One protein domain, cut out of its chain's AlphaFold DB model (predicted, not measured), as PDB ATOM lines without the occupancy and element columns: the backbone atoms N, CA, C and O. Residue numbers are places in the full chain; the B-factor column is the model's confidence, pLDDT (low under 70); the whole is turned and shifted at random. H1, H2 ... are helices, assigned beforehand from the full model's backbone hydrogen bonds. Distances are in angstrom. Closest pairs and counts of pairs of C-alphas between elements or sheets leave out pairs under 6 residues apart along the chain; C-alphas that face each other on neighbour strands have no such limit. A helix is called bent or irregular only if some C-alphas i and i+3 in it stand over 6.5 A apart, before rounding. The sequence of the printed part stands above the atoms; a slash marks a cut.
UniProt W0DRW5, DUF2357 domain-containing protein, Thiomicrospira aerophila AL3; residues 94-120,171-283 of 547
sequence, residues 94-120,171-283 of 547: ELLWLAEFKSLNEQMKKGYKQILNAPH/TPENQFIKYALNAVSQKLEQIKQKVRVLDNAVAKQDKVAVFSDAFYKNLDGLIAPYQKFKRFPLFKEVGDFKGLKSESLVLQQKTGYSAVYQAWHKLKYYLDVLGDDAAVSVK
ATOM      1  N   GLU A  94      16.779 -29.203  15.484       47.50
ATOM      2  CA  GLU A  94      16.080 -27.974  15.927       47.50
ATOM      3  C   GLU A  94      14.725 -27.755  15.254       47.50
ATOM      4  O   GLU A  94      13.736 -27.433  15.909       47.50
ATOM      5  N   LEU A  95      14.652 -28.003  13.946       40.62
ATOM      6  CA  LEU A  95      13.398 -27.951  13.188       40.62
ATOM      7  C   LEU A  95      12.478 -29.113  13.555       40.62
ATOM      8  O   LEU A  95      11.273 -28.934  13.703       40.62
ATOM      9  N   LEU A  96      13.091 -30.280  13.776       39.44
ATOM     10  CA  LEU A  96      12.430 -31.489  14.242       39.44
ATOM     11  C   LEU A  96      11.759 -31.280  15.601       39.44
ATOM     12  O   LEU A  96      10.600 -31.617  15.823       39.44
ATOM     13  N   TRP A  97      12.507 -30.641  16.485       52.75
ATOM     14  CA  TRP A  97      12.097 -30.340  17.839       52.75
ATOM     15  C   TRP A  97      10.962 -29.307  17.898       52.75
ATOM     16  O   TRP A  97      10.023 -29.471  18.674       52.75
ATOM     17  N   LEU A  98      10.987 -28.283  17.040       53.97
ATOM     18  CA  LEU A  98       9.914 -27.286  16.933       53.97
ATOM     19  C   LEU A  98       8.595 -27.851  16.416       53.97
ATOM     20  O   LEU A  98       7.527 -27.492  16.923       53.97
ATOM     21  N   ALA A  99       8.685 -28.688  15.387       51.53
ATOM     22  CA  ALA A  99       7.557 -29.368  14.779       51.53
ATOM     23  C   ALA A  99       6.815 -30.217  15.807       51.53
ATOM     24  O   ALA A  99       5.632 -30.008  16.085       51.53
ATOM     25  N   GLU A 100       7.569 -31.097  16.467       55.62
ATOM     26  CA  GLU A 100       7.033 -31.984  17.483       55.62
ATOM     27  C   GLU A 100       6.490 -31.185  18.667       55.62
ATOM     28  O   GLU A 100       5.396 -31.458  19.158       55.62
ATOM     29  N   PHE A 101       7.186 -30.127  19.089       69.75
ATOM     30  CA  PHE A 101       6.681 -29.236  20.124       69.75
ATOM     31  C   PHE A 101       5.317 -28.636  19.747       69.75
ATOM     32  O   PHE A 101       4.394 -28.647  20.568       69.75
ATOM     33  N   LYS A 102       5.151 -28.132  18.518       71.69
ATOM     34  CA  LYS A 102       3.890 -27.544  18.041       71.69
ATOM     35  C   LYS A 102       2.775 -28.590  17.984       71.69
ATOM     36  O   LYS A 102       1.671 -28.313  18.463       71.69
ATOM     37  N   SER A 103       3.063 -29.781  17.466       71.50
ATOM     38  CA  SER A 103       2.097 -30.877  17.380       71.50
ATOM     39  C   SER A 103       1.657 -31.370  18.756       71.50
ATOM     40  O   SER A 103       0.459 -31.391  19.061       71.50
ATOM     41  N   LEU A 104       2.612 -31.633  19.655       75.25
ATOM     42  CA  LEU A 104       2.341 -32.001  21.047       75.25
ATOM     43  C   LEU A 104       1.539 -30.917  21.765       75.25
ATOM     44  O   LEU A 104       0.632 -31.218  22.541       75.25
ATOM     45  N   ASN A 105       1.827 -29.648  21.488       82.38
ATOM     46  CA  ASN A 105       1.096 -28.519  22.042       82.38
ATOM     47  C   ASN A 105      -0.361 -28.469  21.542       82.38
ATOM     48  O   ASN A 105      -1.274 -28.230  22.334       82.38
ATOM     49  N   GLU A 106      -0.621 -28.739  20.264       84.56
ATOM     50  CA  GLU A 106      -1.990 -28.849  19.740       84.56
ATOM     51  C   GLU A 106      -2.723 -30.091  20.268       84.56
ATOM     52  O   GLU A 106      -3.902 -30.005  20.635       84.56
ATOM     53  N   GLN A 107      -2.036 -31.230  20.387       81.19
ATOM     54  CA  GLN A 107      -2.570 -32.444  21.005       81.19
ATOM     55  C   GLN A 107      -2.957 -32.192  22.468       81.19
ATOM     56  O   GLN A 107      -4.075 -32.523  22.874       81.19
ATOM     57  N   MET A 108      -2.087 -31.523  23.231       86.56
ATOM     58  CA  MET A 108      -2.365 -31.068  24.595       86.56
ATOM     59  C   MET A 108      -3.608 -30.183  24.634       86.56
ATOM     60  O   MET A 108      -4.541 -30.472  25.385       86.56
ATOM     61  N   LYS A 109      -3.685 -29.135  23.801       88.19
ATOM     62  CA  LYS A 109      -4.849 -28.228  23.756       88.19
ATOM     63  C   LYS A 109      -6.153 -28.971  23.464       88.19
ATOM     64  O   LYS A 109      -7.164 -28.695  24.114       88.19
ATOM     65  N   LYS A 110      -6.153 -29.892  22.496       87.25
ATOM     66  CA  LYS A 110      -7.318 -30.734  22.170       87.25
ATOM     67  C   LYS A 110      -7.703 -31.619  23.357       87.25
ATOM     68  O   LYS A 110      -8.881 -31.670  23.710       87.25
ATOM     69  N   GLY A 111      -6.721 -32.238  24.010       88.19
ATOM     70  CA  GLY A 111      -6.931 -33.062  25.196       88.19
ATOM     71  C   GLY A 111      -7.545 -32.282  26.363       88.19
ATOM     72  O   GLY A 111      -8.568 -32.700  26.904       88.19
ATOM     73  N   TYR A 112      -7.020 -31.094  26.681       90.56
ATOM     74  CA  TYR A 112      -7.602 -30.220  27.709       90.56
ATOM     75  C   TYR A 112      -9.042 -29.820  27.385       90.56
ATOM     76  O   TYR A 112      -9.894 -29.875  28.269       90.56
ATOM     77  N   LYS A 113      -9.355 -29.468  26.130       89.75
ATOM     78  CA  LYS A 113     -10.738 -29.151  25.721       89.75
ATOM     79  C   LYS A 113     -11.692 -30.326  25.959       89.75
ATOM     80  O   LYS A 113     -12.796 -30.118  26.452       89.75
ATOM     81  N   GLN A 114     -11.272 -31.552  25.648       88.56
ATOM     82  CA  GLN A 114     -12.081 -32.754  25.882       88.56
ATOM     83  C   GLN A 114     -12.307 -33.010  27.378       88.56
ATOM     84  O   GLN A 114     -13.433 -33.284  27.790       88.56
ATOM     85  N   ILE A 115     -11.265 -32.856  28.197       88.62
ATOM     86  CA  ILE A 115     -11.349 -33.036  29.654       88.62
ATOM     87  C   ILE A 115     -12.263 -31.985  30.289       88.62
ATOM     88  O   ILE A 115     -13.071 -32.321  31.150       88.62
ATOM     89  N   LEU A 116     -12.173 -30.729  29.847       87.50
ATOM     90  CA  LEU A 116     -13.022 -29.646  30.346       87.50
ATOM     91  C   LEU A 116     -14.504 -29.866  30.016       87.50
ATOM     92  O   LEU A 116     -15.357 -29.480  30.810       87.50
ATOM     93  N   ASN A 117     -14.808 -30.510  28.886       86.19
ATOM     94  CA  ASN A 117     -16.180 -30.847  28.506       86.19
ATOM     95  C   ASN A 117     -16.715 -32.090  29.243       86.19
ATOM     96  O   ASN A 117     -17.915 -32.174  29.492       86.19
ATOM     97  N   ALA A 118     -15.854 -33.059  29.575       84.62
ATOM     98  CA  ALA A 118     -16.255 -34.334  30.177       84.62
ATOM     99  C   ALA A 118     -15.272 -34.811  31.273       84.62
ATOM    100  O   ALA A 118     -14.591 -35.843  31.103       84.62
ATOM    101  N   PRO A 119     -15.199 -34.098  32.417       87.06
ATOM    102  CA  PRO A 119     -14.277 -34.440  33.492       87.06
ATOM    103  C   PRO A 119     -14.581 -35.830  34.055       87.06
ATOM    104  O   PRO A 119     -15.720 -36.297  34.099       87.06
ATOM    105  N   HIS A 120     -13.528 -36.547  34.435       84.62
ATOM    106  CA  HIS A 120     -13.653 -37.826  35.107       84.62
ATOM    107  C   HIS A 120     -14.099 -37.597  36.546       84.62
ATOM    108  O   HIS A 120     -13.414 -36.928  37.319       84.62
ATOM    109  N   THR A 171     -10.331 -36.205  41.512       87.50
ATOM    110  CA  THR A 171      -9.716 -37.495  41.200       87.50
ATOM    111  C   THR A 171      -8.202 -37.333  41.037       87.50
ATOM    112  O   THR A 171      -7.754 -36.272  40.589       87.50
ATOM    113  N   PRO A 172      -7.382 -38.355  41.354       85.25
ATOM    114  CA  PRO A 172      -5.931 -38.274  41.161       85.25
ATOM    115  C   PRO A 172      -5.558 -38.001  39.696       85.25
ATOM    116  O   PRO A 172      -4.552 -37.346  39.423       85.25
ATOM    117  N   GLU A 173      -6.394 -38.431  38.749       87.88
ATOM    118  CA  GLU A 173      -6.255 -38.107  37.333       87.88
ATOM    119  C   GLU A 173      -6.470 -36.618  37.063       87.88
ATOM    120  O   GLU A 173      -5.639 -35.993  36.412       87.88
ATOM    121  N   ASN A 174      -7.532 -36.007  37.595       89.94
ATOM    122  CA  ASN A 174      -7.757 -34.568  37.434       89.94
ATOM    123  C   ASN A 174      -6.677 -33.736  38.136       89.94
ATOM    124  O   ASN A 174      -6.262 -32.703  37.606       89.94
ATOM    125  N   GLN A 175      -6.174 -34.203  39.282       90.00
ATOM    126  CA  GLN A 175      -5.040 -33.590  39.976       90.00
ATOM    127  C   GLN A 175      -3.772 -33.627  39.112       90.00
ATOM    128  O   GLN A 175      -3.087 -32.612  38.990       90.00
ATOM    129  N   PHE A 176      -3.485 -34.754  38.453       89.50
ATOM    130  CA  PHE A 176      -2.369 -34.861  37.511       89.50
ATOM    131  C   PHE A 176      -2.510 -33.880  36.338       89.50
ATOM    132  O   PHE A 176      -1.559 -33.179  35.997       89.50
ATOM    133  N   ILE A 177      -3.705 -33.776  35.751       90.62
ATOM    134  CA  ILE A 177      -3.976 -32.842  34.648       90.62
ATOM    135  C   ILE A 177      -3.764 -31.387  35.098       90.62
ATOM    136  O   ILE A 177      -3.149 -30.600  34.376       90.62
ATOM    137  N   LYS A 178      -4.196 -31.029  36.316       91.44
ATOM    138  CA  LYS A 178      -3.930 -29.712  36.925       91.44
ATOM    139  C   LYS A 178      -2.428 -29.467  37.112       91.44
ATOM    140  O   LYS A 178      -1.939 -28.377  36.815       91.44
ATOM    141  N   TYR A 179      -1.690 -30.474  37.577       90.44
ATOM    142  CA  TYR A 179      -0.239 -30.407  37.742       90.44
ATOM    143  C   TYR A 179       0.484 -30.176  36.406       90.44
ATOM    144  O   TYR A 179       1.256 -29.222  36.294       90.44
ATOM    145  N   ALA A 180       0.187 -30.979  35.380       88.12
ATOM    146  CA  ALA A 180       0.785 -30.844  34.051       88.12
ATOM    147  C   ALA A 180       0.500 -29.459  33.446       88.12
ATOM    148  O   ALA A 180       1.402 -28.805  32.921       88.12
ATOM    149  N   LEU A 181      -0.731 -28.959  33.591       90.00
ATOM    150  CA  LEU A 181      -1.127 -27.624  33.138       90.00
ATOM    151  C   LEU A 181      -0.300 -26.517  33.803       90.00
ATOM    152  O   LEU A 181       0.117 -25.553  33.151       90.00
ATOM    153  N   ASN A 182      -0.077 -26.641  35.111       89.06
ATOM    154  CA  ASN A 182       0.721 -25.687  35.864       89.06
ATOM    155  C   ASN A 182       2.182 -25.708  35.429       89.06
ATOM    156  O   ASN A 182       2.725 -24.636  35.150       89.06
ATOM    157  N   ALA A 183       2.766 -26.896  35.295       86.50
ATOM    158  CA  ALA A 183       4.159 -27.073  34.922       86.50
ATOM    159  C   ALA A 183       4.472 -26.554  33.505       86.50
ATOM    160  O   ALA A 183       5.417 -25.782  33.349       86.50
ATOM    161  N   VAL A 184       3.649 -26.879  32.493       86.19
ATOM    162  CA  VAL A 184       3.837 -26.364  31.116       86.19
ATOM    163  C   VAL A 184       3.792 -24.841  31.095       86.19
ATOM    164  O   VAL A 184       4.688 -24.187  30.565       86.19
ATOM    165  N   SER A 185       2.762 -24.255  31.705       86.75
ATOM    166  CA  SER A 185       2.598 -22.803  31.710       86.75
ATOM    167  C   SER A 185       3.729 -22.090  32.455       86.75
ATOM    168  O   SER A 185       4.102 -20.999  32.038       86.75
ATOM    169  N   GLN A 186       4.271 -22.674  33.526       85.75
ATOM    170  CA  GLN A 186       5.393 -22.084  34.255       85.75
ATOM    171  C   GLN A 186       6.692 -22.146  33.442       85.75
ATOM    172  O   GLN A 186       7.373 -21.128  33.330       85.75
ATOM    173  N   LYS A 187       7.014 -23.294  32.831       80.81
ATOM    174  CA  LYS A 187       8.218 -23.446  31.994       80.81
ATOM    175  C   LYS A 187       8.179 -22.523  30.766       80.81
ATOM    176  O   LYS A 187       9.178 -21.884  30.460       80.81
ATOM    177  N   LEU A 188       7.026 -22.373  30.105       81.75
ATOM    178  CA  LEU A 188       6.884 -21.439  28.975       81.75
ATOM    179  C   LEU A 188       7.075 -19.972  29.383       81.75
ATOM    180  O   LEU A 188       7.715 -19.212  28.657       81.75
ATOM    181  N   GLU A 189       6.575 -19.575  30.554       82.88
ATOM    182  CA  GLU A 189       6.799 -18.221  31.071       82.88
ATOM    183  C   GLU A 189       8.278 -17.992  31.422       82.88
ATOM    184  O   GLU A 189       8.826 -16.932  31.123       82.88
ATOM    185  N   GLN A 190       8.958 -19.000  31.982       78.62
ATOM    186  CA  GLN A 190      10.402 -18.946  32.235       78.62
ATOM    187  C   GLN A 190      11.198 -18.763  30.938       78.62
ATOM    188  O   GLN A 190      12.096 -17.925  30.890       78.62
ATOM    189  N   ILE A 191      10.846 -19.487  29.869       73.19
ATOM    190  CA  ILE A 191      11.470 -19.324  28.547       73.19
ATOM    191  C   ILE A 191      11.265 -17.895  28.038       73.19
ATOM    192  O   ILE A 191      12.229 -17.231  27.665       73.19
ATOM    193  N   LYS A 192      10.032 -17.379  28.090       77.94
ATOM    194  CA  LYS A 192       9.723 -16.000  27.683       77.94
ATOM    195  C   LYS A 192      10.544 -14.965  28.460       77.94
ATOM    196  O   LYS A 192      11.027 -13.998  27.873       77.94
ATOM    197  N   GLN A 193      10.719 -15.159  29.767       76.88
ATOM    198  CA  GLN A 193      11.540 -14.282  30.606       76.88
ATOM    199  C   GLN A 193      13.022 -14.356  30.234       76.88
ATOM    200  O   GLN A 193      13.638 -13.307  30.048       76.88
ATOM    201  N   LYS A 194      13.583 -15.560  30.059       69.06
ATOM    202  CA  LYS A 194      14.976 -15.743  29.615       69.06
ATOM    203  C   LYS A 194      15.227 -15.054  28.272       69.06
ATOM    204  O   LYS A 194      16.195 -14.309  28.146       69.06
ATOM    205  N   VAL A 195      14.322 -15.228  27.308       66.69
ATOM    206  CA  VAL A 195      14.421 -14.587  25.988       66.69
ATOM    207  C   VAL A 195      14.398 -13.062  26.104       66.69
ATOM    208  O   VAL A 195      15.240 -12.399  25.511       66.69
ATOM    209  N   ARG A 196      13.511 -12.493  26.930       71.94
ATOM    210  CA  ARG A 196      13.481 -11.039  27.171       71.94
ATOM    211  C   ARG A 196      14.760 -10.509  27.813       71.94
ATOM    212  O   ARG A 196      15.163  -9.389  27.518       71.94
ATOM    213  N   VAL A 197      15.381 -11.266  28.717       69.19
ATOM    214  CA  VAL A 197      16.657 -10.865  29.330       69.19
ATOM    215  C   VAL A 197      17.765 -10.825  28.278       69.19
ATOM    216  O   VAL A 197      18.522  -9.857  28.260       69.19
ATOM    217  N   LEU A 198      17.816 -11.813  27.380       62.69
ATOM    218  CA  LEU A 198      18.758 -11.829  26.255       62.69
ATOM    219  C   LEU A 198      18.514 -10.657  25.301       62.69
ATOM    220  O   LEU A 198      19.447  -9.923  24.996       62.69
ATOM    221  N   ASP A 199      17.264 -10.420  24.907       63.88
ATOM    222  CA  ASP A 199      16.900  -9.310  24.017       63.88
ATOM    223  C   ASP A 199      17.302  -7.957  24.613       63.88
ATOM    224  O   ASP A 199      17.926  -7.135  23.954       63.88
ATOM    225  N   ASN A 200      17.035  -7.749  25.907       65.19
ATOM    226  CA  ASN A 200      17.411  -6.525  26.614       65.19
ATOM    227  C   ASN A 200      18.928  -6.378  26.813       65.19
ATOM    228  O   ASN A 200      19.419  -5.254  26.926       65.19
ATOM    229  N   ALA A 201      19.667  -7.485  26.922       58.44
ATOM    230  CA  ALA A 201      21.123  -7.456  27.010       58.44
ATOM    231  C   ALA A 201      21.745  -7.031  25.672       58.44
ATOM    232  O   ALA A 201      22.661  -6.210  25.670       58.44
ATOM    233  N   VAL A 202      21.199  -7.521  24.554       51.12
ATOM    234  CA  VAL A 202      21.671  -7.206  23.197       51.12
ATOM    235  C   VAL A 202      21.211  -5.813  22.742       51.12
ATOM    236  O   VAL A 202      22.019  -5.025  22.254       51.12
ATOM    237  N   ALA A 203      19.958  -5.435  23.014       52.69
ATOM    238  CA  ALA A 203      19.390  -4.134  22.641       52.69
ATOM    239  C   ALA A 203      20.078  -2.927  23.313       52.69
ATOM    240  O   ALA A 203      19.934  -1.789  22.864       52.69
ATOM    241  N   LYS A 204      20.823  -3.145  24.406       51.12
ATOM    242  CA  LYS A 204      21.638  -2.101  25.049       51.12
ATOM    243  C   LYS A 204      22.913  -1.764  24.274       51.12
ATOM    244  O   LYS A 204      23.479  -0.704  24.530       51.12
ATOM    245  N   GLN A 205      23.371  -2.642  23.384       49.06
ATOM    246  CA  GLN A 205      24.599  -2.450  22.609       49.06
ATOM    247  C   GLN A 205      24.309  -2.025  21.169       49.06
ATOM    248  O   GLN A 205      24.989  -1.128  20.684       49.06
ATOM    249  N   ASP A 206      23.240  -2.538  20.553       47.06
ATOM    250  CA  ASP A 206      22.784  -2.117  19.228       47.06
ATOM    251  C   ASP A 206      21.255  -1.995  19.175       47.06
ATOM    252  O   ASP A 206      20.521  -2.823  19.702       47.06
ATOM    253  N   LYS A 207      20.751  -0.938  18.525       45.38
ATOM    254  CA  LYS A 207      19.325  -0.536  18.494       45.38
ATOM    255  C   LYS A 207      18.378  -1.510  17.763       45.38
ATOM    256  O   LYS A 207      17.260  -1.121  17.424       45.38
ATOM    257  N   VAL A 208      18.798  -2.737  17.477       49.12
ATOM    258  CA  VAL A 208      18.003  -3.729  16.746       49.12
ATOM    259  C   VAL A 208      17.613  -4.841  17.713       49.12
ATOM    260  O   VAL A 208      18.470  -5.558  18.217       49.12
ATOM    261  N   ALA A 209      16.312  -4.969  17.984       53.47
ATOM    262  CA  ALA A 209      15.783  -6.096  18.744       53.47
ATOM    263  C   ALA A 209      16.125  -7.403  18.018       53.47
ATOM    264  O   ALA A 209      15.889  -7.531  16.812       53.47
ATOM    265  N   VAL A 210      16.671  -8.372  18.748       52.91
ATOM    266  CA  VAL A 210      17.062  -9.676  18.191       52.91
ATOM    267  C   VAL A 210      15.816 -10.481  17.824       52.91
ATOM    268  O   VAL A 210      15.819 -11.279  16.882       52.91
ATOM    269  N   PHE A 211      14.717 -10.244  18.544       59.06
ATOM    270  CA  PHE A 211      13.454 -10.944  18.353       59.06
ATOM    271  C   PHE A 211      12.385 -10.027  17.760       59.06
ATOM    272  O   PHE A 211      12.180  -8.901  18.207       59.06
ATOM    273  N   SER A 212      11.672 -10.529  16.747       61.31
ATOM    274  CA  SER A 212      10.554  -9.803  16.150       61.31
ATOM    275  C   SER A 212       9.339  -9.805  17.078       61.31
ATOM    276  O   SER A 212       9.096 -10.753  17.830       61.31
ATOM    277  N   ASP A 213       8.491  -8.785  16.961       68.50
ATOM    278  CA  ASP A 213       7.197  -8.765  17.654       68.50
ATOM    279  C   ASP A 213       6.335  -9.991  17.309       68.50
ATOM    280  O   ASP A 213       5.550 -10.464  18.132       68.50
ATOM    281  N   ALA A 214       6.485 -10.534  16.096       62.19
ATOM    282  CA  ALA A 214       5.793 -11.744  15.657       62.19
ATOM    283  C   ALA A 214       6.190 -12.970  16.492       62.19
ATOM    284  O   ALA A 214       5.336 -13.800  16.812       62.19
ATOM    285  N   PHE A 215       7.456 -13.061  16.900       63.50
ATOM    286  CA  PHE A 215       7.937 -14.129  17.766       63.50
ATOM    287  C   PHE A 215       7.310 -14.053  19.162       63.50
ATOM    288  O   PHE A 215       6.750 -15.043  19.643       63.50
ATOM    289  N   TYR A 216       7.324 -12.874  19.790       69.69
ATOM    290  CA  TYR A 216       6.684 -12.688  21.095       69.69
ATOM    291  C   TYR A 216       5.181 -12.964  21.031       69.69
ATOM    292  O   TYR A 216       4.647 -13.635  21.914       69.69
ATOM    293  N   LYS A 217       4.513 -12.549  19.947       75.81
ATOM    294  CA  LYS A 217       3.107 -12.896  19.692       75.81
ATOM    295  C   LYS A 217       2.888 -14.405  19.567       75.81
ATOM    296  O   LYS A 217       1.866 -14.899  20.036       75.81
ATOM    297  N   ASN A 218       3.820 -15.145  18.966       70.31
ATOM    298  CA  ASN A 218       3.730 -16.602  18.866       70.31
ATOM    299  C   ASN A 218       3.877 -17.264  20.247       70.31
ATOM    300  O   ASN A 218       3.011 -18.046  20.635       70.31
ATOM    301  N   LEU A 219       4.885 -16.872  21.039       74.38
ATOM    302  CA  LEU A 219       5.032 -17.335  22.427       74.38
ATOM    303  C   LEU A 219       3.795 -17.017  23.275       74.38
ATOM    304  O   LEU A 219       3.301 -17.878  24.004       74.38
ATOM    305  N   ASP A 220       3.245 -15.813  23.139       80.31
ATOM    306  CA  ASP A 220       2.008 -15.432  23.815       80.31
ATOM    307  C   ASP A 220       0.824 -16.290  23.348       80.31
ATOM    308  O   ASP A 220       0.020 -16.736  24.169       80.31
ATOM    309  N   GLY A 221       0.755 -16.616  22.056       81.69
ATOM    310  CA  GLY A 221      -0.216 -17.555  21.490       81.69
ATOM    311  C   GLY A 221      -0.063 -18.995  21.998       81.69
ATOM    312  O   GLY A 221      -1.058 -19.721  22.099       81.69
ATOM    313  N   LEU A 222       1.149 -19.415  22.365       80.50
ATOM    314  CA  LEU A 222       1.410 -20.709  23.002       80.50
ATOM    315  C   LEU A 222       0.981 -20.710  24.473       80.50
ATOM    316  O   LEU A 222       0.389 -21.686  24.932       80.50
ATOM    317  N   ILE A 223       1.222 -19.617  25.199       84.00
ATOM    318  CA  ILE A 223       0.943 -19.494  26.637       84.00
ATOM    319  C   ILE A 223      -0.551 -19.245  26.918       84.00
ATOM    320  O   ILE A 223      -1.120 -19.826  27.851       84.00
ATOM    321  N   ALA A 224      -1.210 -18.405  26.115       87.06
ATOM    322  CA  ALA A 224      -2.574 -17.932  26.363       87.06
ATOM    323  C   ALA A 224      -3.625 -19.055  26.532       87.06
ATOM    324  O   ALA A 224      -4.445 -18.959  27.454       87.06
ATOM    325  N   PRO A 225      -3.622 -20.146  25.738       88.31
ATOM    326  CA  PRO A 225      -4.553 -21.259  25.925       88.31
ATOM    327  C   PRO A 225      -4.430 -21.912  27.305       88.31
ATOM    328  O   PRO A 225      -5.446 -22.155  27.956       88.31
ATOM    329  N   TYR A 226      -3.208 -22.128  27.796       88.75
ATOM    330  CA  TYR A 226      -2.977 -22.731  29.110       88.75
ATOM    331  C   TYR A 226      -3.400 -21.803  30.248       88.75
ATOM    332  O   TYR A 226      -4.028 -22.253  31.208       88.75
ATOM    333  N   GLN A 227      -3.146 -20.497  30.120       87.38
ATOM    334  CA  GLN A 227      -3.656 -19.510  31.075       87.38
ATOM    335  C   GLN A 227      -5.191 -19.492  31.111       87.38
ATOM    336  O   GLN A 227      -5.780 -19.392  32.189       87.38
ATOM    337  N   LYS A 228      -5.854 -19.639  29.956       88.56
ATOM    338  CA  LYS A 228      -7.317 -19.755  29.878       88.56
ATOM    339  C   LYS A 228      -7.811 -21.031  30.559       88.56
ATOM    340  O   LYS A 228      -8.753 -20.956  31.343       88.56
ATOM    341  N   PHE A 229      -7.170 -22.176  30.314       88.88
ATOM    342  CA  PHE A 229      -7.539 -23.446  30.944       88.88
ATOM    343  C   PHE A 229      -7.423 -23.392  32.471       88.88
ATOM    344  O   PHE A 229      -8.336 -23.853  33.148       88.88
ATOM    345  N   LYS A 230      -6.392 -22.737  33.024       86.56
ATOM    346  CA  LYS A 230      -6.225 -22.576  34.484       86.56
ATOM    347  C   LYS A 230      -7.396 -21.861  35.169       86.56
ATOM    348  O   LYS A 230      -7.630 -22.079  36.352       86.56
ATOM    349  N   ARG A 231      -8.127 -21.005  34.447       87.88
ATOM    350  CA  ARG A 231      -9.249 -20.220  34.995       87.88
ATOM    351  C   ARG A 231     -10.566 -21.001  35.073       87.88
ATOM    352  O   ARG A 231     -11.525 -20.481  35.643       87.88
ATOM    353  N   PHE A 232     -10.641 -22.210  34.510       87.25
ATOM    354  CA  PHE A 232     -11.877 -22.998  34.517       87.25
ATOM    355  C   PHE A 232     -12.280 -23.443  35.936       87.25
ATOM    356  O   PHE A 232     -11.404 -23.806  36.725       87.25
ATOM    357  N   PRO A 233     -13.594 -23.483  36.256       85.81
ATOM    358  CA  PRO A 233     -14.089 -23.863  37.584       85.81
ATOM    359  C   PRO A 233     -13.604 -25.234  38.067       85.81
ATOM    360  O   PRO A 233     -13.284 -25.374  39.242       85.81
ATOM    361  N   LEU A 234     -13.453 -26.203  37.153       86.00
ATOM    362  CA  LEU A 234     -12.960 -27.552  37.450       86.00
ATOM    363  C   LEU A 234     -11.678 -27.534  38.298       86.00
ATOM    364  O   LEU A 234     -11.591 -28.213  39.315       86.00
ATOM    365  N   PHE A 235     -10.688 -26.721  37.923       85.31
ATOM    366  CA  PHE A 235      -9.388 -26.704  38.601       85.31
ATOM    367  C   PHE A 235      -9.391 -25.961  39.945       85.31
ATOM    368  O   PHE A 235      -8.385 -26.016  40.657       85.31
ATOM    369  N   LYS A 236     -10.498 -25.294  40.306       84.00
ATOM    370  CA  LYS A 236     -10.709 -24.742  41.653       84.00
ATOM    371  C   LYS A 236     -11.164 -25.814  42.646       84.00
ATOM    372  O   LYS A 236     -10.847 -25.703  43.822       84.00
ATOM    373  N   GLU A 237     -11.890 -26.825  42.172       83.19
ATOM    374  CA  GLU A 237     -12.412 -27.926  42.997       83.19
ATOM    375  C   GLU A 237     -11.422 -29.092  43.132       83.19
ATOM    376  O   GLU A 237     -11.509 -29.876  44.071       83.19
ATOM    377  N   VAL A 238     -10.469 -29.200  42.202       87.31
ATOM    378  CA  VAL A 238      -9.426 -30.233  42.195       87.31
ATOM    379  C   VAL A 238      -8.252 -29.822  43.089       87.31
ATOM    380  O   VAL A 238      -7.713 -28.718  42.947       87.31
ATOM    381  N   GLY A 239      -7.822 -30.723  43.972       84.50
ATOM    382  CA  GLY A 239      -6.693 -30.528  44.883       84.50
ATOM    383  C   GLY A 239      -5.319 -30.568  44.204       84.50
ATOM    384  O   GLY A 239      -5.196 -30.579  42.978       84.50
ATOM    385  N   ASP A 240      -4.259 -30.568  45.011       86.88
ATOM    386  CA  ASP A 240      -2.885 -30.691  44.516       86.88
ATOM    387  C   ASP A 240      -2.502 -32.150  44.266       86.88
ATOM    388  O   ASP A 240      -2.929 -33.059  44.979       86.88
ATOM    389  N   PHE A 241      -1.665 -32.367  43.253       86.50
ATOM    390  CA  PHE A 241      -1.222 -33.698  42.866       86.50
ATOM    391  C   PHE A 241      -0.229 -34.276  43.876       86.50
ATOM    392  O   PHE A 241       0.863 -33.746  44.067       86.50
ATOM    393  N   LYS A 242      -0.599 -35.403  44.493       80.12
ATOM    394  CA  LYS A 242       0.209 -36.107  45.509       80.12
ATOM    395  C   LYS A 242       0.936 -37.348  44.967       80.12
ATOM    396  O   LYS A 242       1.440 -38.147  45.750       80.12
ATOM    397  N   GLY A 243       0.982 -37.517  43.644       74.50
ATOM    398  CA  GLY A 243       1.534 -38.705  42.986       74.50
ATOM    399  C   GLY A 243       0.491 -39.795  42.715       74.50
ATOM    400  O   GLY A 243      -0.557 -39.865  43.361       74.50
ATOM    401  N   LEU A 244       0.783 -40.658  41.738       73.38
ATOM    402  CA  LEU A 244      -0.018 -41.845  41.428       73.38
ATOM    403  C   LEU A 244       0.519 -43.036  42.236       73.38
ATOM    404  O   LEU A 244       1.713 -43.312  42.207       73.38
ATOM    405  N   LYS A 245      -0.362 -43.743  42.957       59.88
ATOM    406  CA  LYS A 245      -0.001 -44.958  43.720       59.88
ATOM    407  C   LYS A 245       0.052 -46.224  42.849       59.88
ATOM    408  O   LYS A 245       0.628 -47.219  43.268       59.88
ATOM    409  N   SER A 246      -0.559 -46.187  41.666       57.03
ATOM    410  CA  SER A 246      -0.582 -47.246  40.649       57.03
ATOM    411  C   SER A 246      -0.836 -46.627  39.271       57.03
ATOM    412  O   SER A 246      -1.281 -45.478  39.186       57.03
ATOM    413  N   GLU A 247      -0.607 -47.380  38.194       63.16
ATOM    414  CA  GLU A 247      -0.998 -46.951  36.847       63.16
ATOM    415  C   GLU A 247      -2.515 -46.704  36.778       63.16
ATOM    416  O   GLU A 247      -3.314 -47.517  37.250       63.16
ATOM    417  N   SER A 248      -2.921 -45.553  36.233       74.38
ATOM    418  CA  SER A 248      -4.336 -45.212  36.065       74.38
ATOM    419  C   SER A 248      -4.804 -45.588  34.666       74.38
ATOM    420  O   SER A 248      -4.362 -45.013  33.670       74.38
ATOM    421  N   LEU A 249      -5.775 -46.501  34.600       72.44
ATOM    422  CA  LEU A 249      -6.422 -46.902  33.350       72.44
ATOM    423  C   LEU A 249      -7.090 -45.712  32.642       72.44
ATOM    424  O   LEU A 249      -7.145 -45.651  31.417       72.44
ATOM    425  N   VAL A 250      -7.566 -44.730  33.412       78.62
ATOM    426  CA  VAL A 250      -8.195 -43.517  32.878       78.62
ATOM    427  C   VAL A 250      -7.160 -42.643  32.170       78.62
ATOM    428  O   VAL A 250      -7.444 -42.149  31.081       78.62
ATOM    429  N   LEU A 251      -5.953 -42.501  32.729       77.62
ATOM    430  CA  LEU A 251      -4.851 -41.789  32.069       77.62
ATOM    431  C   LEU A 251      -4.313 -42.533  30.844       77.62
ATOM    432  O   LEU A 251      -3.766 -41.888  29.963       77.62
ATOM    433  N   GLN A 252      -4.479 -43.852  30.752       71.44
ATOM    434  CA  GLN A 252      -4.008 -44.628  29.600       71.44
ATOM    435  C   GLN A 252      -5.041 -44.712  28.466       71.44
ATOM    436  O   GLN A 252      -4.673 -44.596  27.298       71.44
ATOM    437  N   GLN A 253      -6.328 -44.890  28.788       71.75
ATOM    438  CA  GLN A 253      -7.351 -45.290  27.811       71.75
ATOM    439  C   GLN A 253      -8.442 -44.241  27.562       71.75
ATOM    440  O   GLN A 253      -9.030 -44.225  26.479       71.75
ATOM    441  N   LYS A 254      -8.748 -43.354  28.523       76.81
ATOM    442  CA  LYS A 254      -9.834 -42.379  28.335       76.81
ATOM    443  C   LYS A 254      -9.392 -41.300  27.345       76.81
ATOM    444  O   LYS A 254      -8.363 -40.643  27.533       76.81
ATOM    445  N   THR A 255     -10.200 -41.093  26.306       75.12
ATOM    446  CA  THR A 255      -9.983 -40.047  25.301       75.12
ATOM    447  C   THR A 255      -9.890 -38.676  25.984       75.12
ATOM    448  O   THR A 255     -10.613 -38.376  26.936       75.12
ATOM    449  N   GLY A 256      -8.909 -37.872  25.578       83.06
ATOM    450  CA  GLY A 256      -8.543 -36.618  26.243       83.06
ATOM    451  C   GLY A 256      -7.482 -36.790  27.330       83.06
ATOM    452  O   GLY A 256      -6.423 -36.176  27.230       83.06
ATOM    453  N   TYR A 257      -7.705 -37.665  28.317       84.31
ATOM    454  CA  TYR A 257      -6.732 -37.923  29.394       84.31
ATOM    455  C   TYR A 257      -5.457 -38.579  28.872       84.31
ATOM    456  O   TYR A 257      -4.367 -38.105  29.178       84.31
ATOM    457  N   SER A 258      -5.598 -39.599  28.024       78.00
ATOM    458  CA  SER A 258      -4.467 -40.269  27.371       78.00
ATOM    459  C   SER A 258      -3.664 -39.331  26.477       78.00
ATOM    460  O   SER A 258      -2.438 -39.294  26.554       78.00
ATOM    461  N   ALA A 259      -4.354 -38.471  25.721       78.12
ATOM    462  CA  ALA A 259      -3.710 -37.468  24.880       78.12
ATOM    463  C   ALA A 259      -2.877 -36.474  25.706       78.12
ATOM    464  O   ALA A 259      -1.729 -36.213  25.359       78.12
ATOM    465  N   VAL A 260      -3.420 -35.954  26.818       85.50
ATOM    466  CA  VAL A 260      -2.671 -35.046  27.708       85.50
ATOM    467  C   VAL A 260      -1.532 -35.777  28.412       85.50
ATOM    468  O   VAL A 260      -0.445 -35.225  28.521       85.50
ATOM    469  N   TYR A 261      -1.748 -37.008  28.872       81.31
ATOM    470  CA  TYR A 261      -0.731 -37.795  29.566       81.31
ATOM    471  C   TYR A 261       0.478 -38.080  28.665       81.31
ATOM    472  O   TYR A 261       1.607 -37.736  29.019       81.31
ATOM    473  N   GLN A 262       0.246 -38.633  27.471       77.12
ATOM    474  CA  GLN A 262       1.304 -38.929  26.503       77.12
ATOM    475  C   GLN A 262       2.030 -37.659  26.057       77.12
ATOM    476  O   GLN A 262       3.262 -37.613  26.076       77.12
ATOM    477  N   ALA A 263       1.275 -36.615  25.706       78.75
ATOM    478  CA  ALA A 263       1.871 -35.379  25.232       78.75
ATOM    479  C   ALA A 263       2.644 -34.653  26.342       78.75
ATOM    480  O   ALA A 263       3.726 -34.145  26.075       78.75
ATOM    481  N   TRP A 264       2.171 -34.671  27.594       83.25
ATOM    482  CA  TRP A 264       2.909 -34.124  28.737       83.25
ATOM    483  C   TRP A 264       4.247 -34.824  28.955       83.25
ATOM    484  O   TRP A 264       5.247 -34.140  29.142       83.25
ATOM    485  N   HIS A 265       4.300 -36.157  28.936       75.75
ATOM    486  CA  HIS A 265       5.556 -36.870  29.185       75.75
ATOM    487  C   HIS A 265       6.624 -36.556  28.132       75.75
ATOM    488  O   HIS A 265       7.789 -36.372  28.487       75.75
ATOM    489  N   LYS A 266       6.218 -36.414  26.867       67.31
ATOM    490  CA  LYS A 266       7.103 -35.970  25.783       67.31
ATOM    491  C   LYS A 266       7.479 -34.494  25.928       67.31
ATOM    492  O   LYS A 266       8.654 -34.143  25.940       67.31
ATOM    493  N   LEU A 267       6.489 -33.629  26.139       74.88
ATOM    494  CA  LEU A 267       6.688 -32.187  26.275       74.88
ATOM    495  C   LEU A 267       7.544 -31.830  27.490       74.88
ATOM    496  O   LEU A 267       8.325 -30.892  27.420       74.88
ATOM    497  N   LYS A 268       7.438 -32.581  28.589       72.38
ATOM    498  CA  LYS A 268       8.272 -32.409  29.779       72.38
ATOM    499  C   LYS A 268       9.747 -32.566  29.427       72.38
ATOM    500  O   LYS A 268      10.537 -31.717  29.812       72.38
ATOM    501  N   TYR A 269      10.101 -33.593  28.653       64.06
ATOM    502  CA  TYR A 269      11.474 -33.783  28.191       64.06
ATOM    503  C   TYR A 269      11.960 -32.572  27.380       64.06
ATOM    504  O   TYR A 269      13.035 -32.040  27.647       64.06
ATOM    505  N   TYR A 270      11.129 -32.062  26.465       64.62
ATOM    506  CA  TYR A 270      11.459 -30.872  25.675       64.62
ATOM    507  C   TYR A 270      11.584 -29.599  26.519       64.62
ATOM    508  O   TYR A 270      12.522 -28.828  26.337       64.62
ATOM    509  N   LEU A 271      10.674 -29.385  27.466       66.50
ATOM    510  CA  LEU A 271      10.674 -28.224  28.355       66.50
ATOM    511  C   LEU A 271      11.802 -28.271  29.394       66.50
ATOM    512  O   LEU A 271      12.266 -27.213  29.813       66.50
ATOM    513  N   ASP A 272      12.245 -29.455  29.813       62.16
ATOM    514  CA  ASP A 272      13.375 -29.613  30.732       62.16
ATOM    515  C   ASP A 272      14.702 -29.318  30.015       62.16
ATOM    516  O   ASP A 272      15.514 -28.567  30.555       62.16
ATOM    517  N   VAL A 273      14.866 -29.756  28.756       54.00
ATOM    518  CA  VAL A 273      16.004 -29.355  27.900       54.00
ATOM    519  C   VAL A 273      16.070 -27.829  27.744       54.00
ATOM    520  O   VAL A 273      17.142 -27.247  27.876       54.00
ATOM    521  N   LEU A 274      14.932 -27.161  27.534       53.91
ATOM    522  CA  LEU A 274      14.863 -25.692  27.449       53.91
ATOM    523  C   LEU A 274      15.065 -24.971  28.791       53.91
ATOM    524  O   LEU A 274      15.494 -23.815  28.840       53.91
ATOM    525  N   GLY A 275      14.625 -25.607  29.872       49.03
ATOM    526  CA  GLY A 275      14.449 -24.977  31.173       49.03
ATOM    527  C   GLY A 275      15.728 -24.922  31.992       49.03
ATOM    528  O   GLY A 275      15.971 -23.892  32.627       49.03
ATOM    529  N   ASP A 276      16.537 -25.980  31.953       47.44
ATOM    530  CA  ASP A 276      17.559 -26.184  32.979       47.44
ATOM    531  C   ASP A 276      18.977 -25.815  32.494       47.44
ATOM    532  O   ASP A 276      19.682 -25.171  33.260       47.44
ATOM    533  N   ASP A 277      19.338 -26.050  31.220       42.69
ATOM    534  CA  ASP A 277      20.700 -25.778  30.700       42.69
ATOM    535  C   ASP A 277      20.780 -25.203  29.269       42.69
ATOM    536  O   ASP A 277      21.873 -24.904  28.801       42.69
ATOM    537  N   ALA A 278      19.670 -25.020  28.537       39.97
ATOM    538  CA  ALA A 278      19.757 -24.437  27.195       39.97
ATOM    539  C   ALA A 278      20.098 -22.940  27.266       39.97
ATOM    540  O   ALA A 278      19.228 -22.105  27.560       39.97
ATOM    541  N   ALA A 279      21.337 -22.575  26.932       40.81
ATOM    542  CA  ALA A 279      21.613 -21.242  26.422       40.81
ATOM    543  C   ALA A 279      20.835 -21.094  25.108       40.81
ATOM    544  O   ALA A 279      21.236 -21.606  24.064       40.81
ATOM    545  N   VAL A 280      19.673 -20.439  25.172       38.88
ATOM    546  CA  VAL A 280      18.936 -20.023  23.977       38.88
ATOM    547  C   VAL A 280      19.886 -19.147  23.166       38.88
ATOM    548  O   VAL A 280      20.176 -18.017  23.558       38.88
ATOM    549  N   SER A 281      20.404 -19.695  22.071       40.19
ATOM    550  CA  SER A 281      21.316 -19.007  21.168       40.19
ATOM    551  C   SER A 281      20.561 -18.652  19.894       40.19
ATOM    552  O   SER A 281      19.677 -19.374  19.429       40.19
ATOM    553  N   VAL A 282      20.908 -17.523  19.292       46.78
ATOM    554  CA  VAL A 282      20.497 -17.249  17.912       46.78
ATOM    555  C   VAL A 282      21.165 -18.308  17.024       46.78
ATOM    556  O   VAL A 282      22.311 -18.684  17.306       46.78
ATOM    557  N   LYS A 283      20.465 -18.838  16.005       47.47
ATOM    558  CA  LYS A 283      21.097 -19.752  15.036       47.47
ATOM    559  C   LYS A 283      22.356 -19.124  14.464       47.47
ATOM    560  O   LYS A 283      22.409 -17.909  14.259       47.47
TER     561      LYS A 283
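AT A GLANCE: This is residues 94 to 120 and 171 to 283 of the 547 residues of the protein "DUF2357 domain-containing protein" of Thiomicrospira aerophila AL3 (UniProt W0DRW5). Four helices, H1, H2, H3 and H6, make an elongated, up-and-down bundle, each running against the one before it in the chain. Long H2 lies along the length of the bundle, and the short helices H4 and H5 are at the end where H2 begins, joined by the long link of residues 238 to 248. The printed part has 140 residues, with six named helices in the order H1 to H6 and no named strand; its class is all helix. It is only just compact, close to loose, with a radius of gyration of the C-alphas of 16.9 A, and it spans 54 by 29 by 24 A.

IN THESE COORDINATES: Find C-alpha 94 at (16.080, -27.974, 15.927); from there H1 runs through residues 94 to 117, 34.7 A long. After the cut, H2 takes residues 172 to 203, 46.4 A from C-alpha 172 at (-5.931, -38.274, 41.161). H3, residues 213 to 230, is 25.6 A long, has a kink of 30 degrees near residue 223, and is only just irregular: C-alphas 222 and 225 are 6.7 A apart. Next come H4, residues 234 to 237, and H5, residues 249 to 253. H6, residues 257 to 276, has a kink of 34 degrees near residue 266 and ends, after 27.2 A, at C-alpha 276 (17.559, -26.184, 32.979).

HOW THE PARTS SIT: Begin at H6, the hub. It touches H1 at a steep tilt of 41 degrees, opposite ways, with the C-alphas of Met 108 and Val 260 closest at 5.1 A. It touches H2 at a shallow tilt of 31 degrees, the same way; the closest C-alphas, Lys 187 and Gly 275, are 6.5 A apart. H2 and H3 form a helical hairpin at a shallow tilt of 22 degrees, closest at the C-alphas of Ser 185 and Tyr 226, 6.2 A apart. H1 touches H3 with residues 105 to 112 alone; the C-alphas of Lys 109 and Pro 225 are closest at 7.3 A. H1 and H2 are near each other, while H3 and H6 are apart. H5 and H6 touch only at the corner, at the C-alphas of Gln 252 and Ser 258, 4.9 A apart. H4 is close to H2 but not clearly touching, with the C-alphas of Lys 178 and Phe 235 closest at 6.5 A. In H1, H2 and H5 every O i to N i+4 pair is within hydrogen-bond range; in H3 it is 12 of 14 and in H6 15 of 16, and H4 is too short for such a pair.

THE WHOLE: The two C-alphas farthest apart, those of Lys 207 and Ser 246, are 55.4 A apart. Residues 121 to 170 are not printed; C-alphas 120 and 171 are 7.3 A apart across this cut. Of the links that are printed whole, H4 to H5 is long. The mean pLDDT of the printed part is 73.1, and low-confidence residues under 70 include 94 to 101, 197 to 216 and 269 to 283.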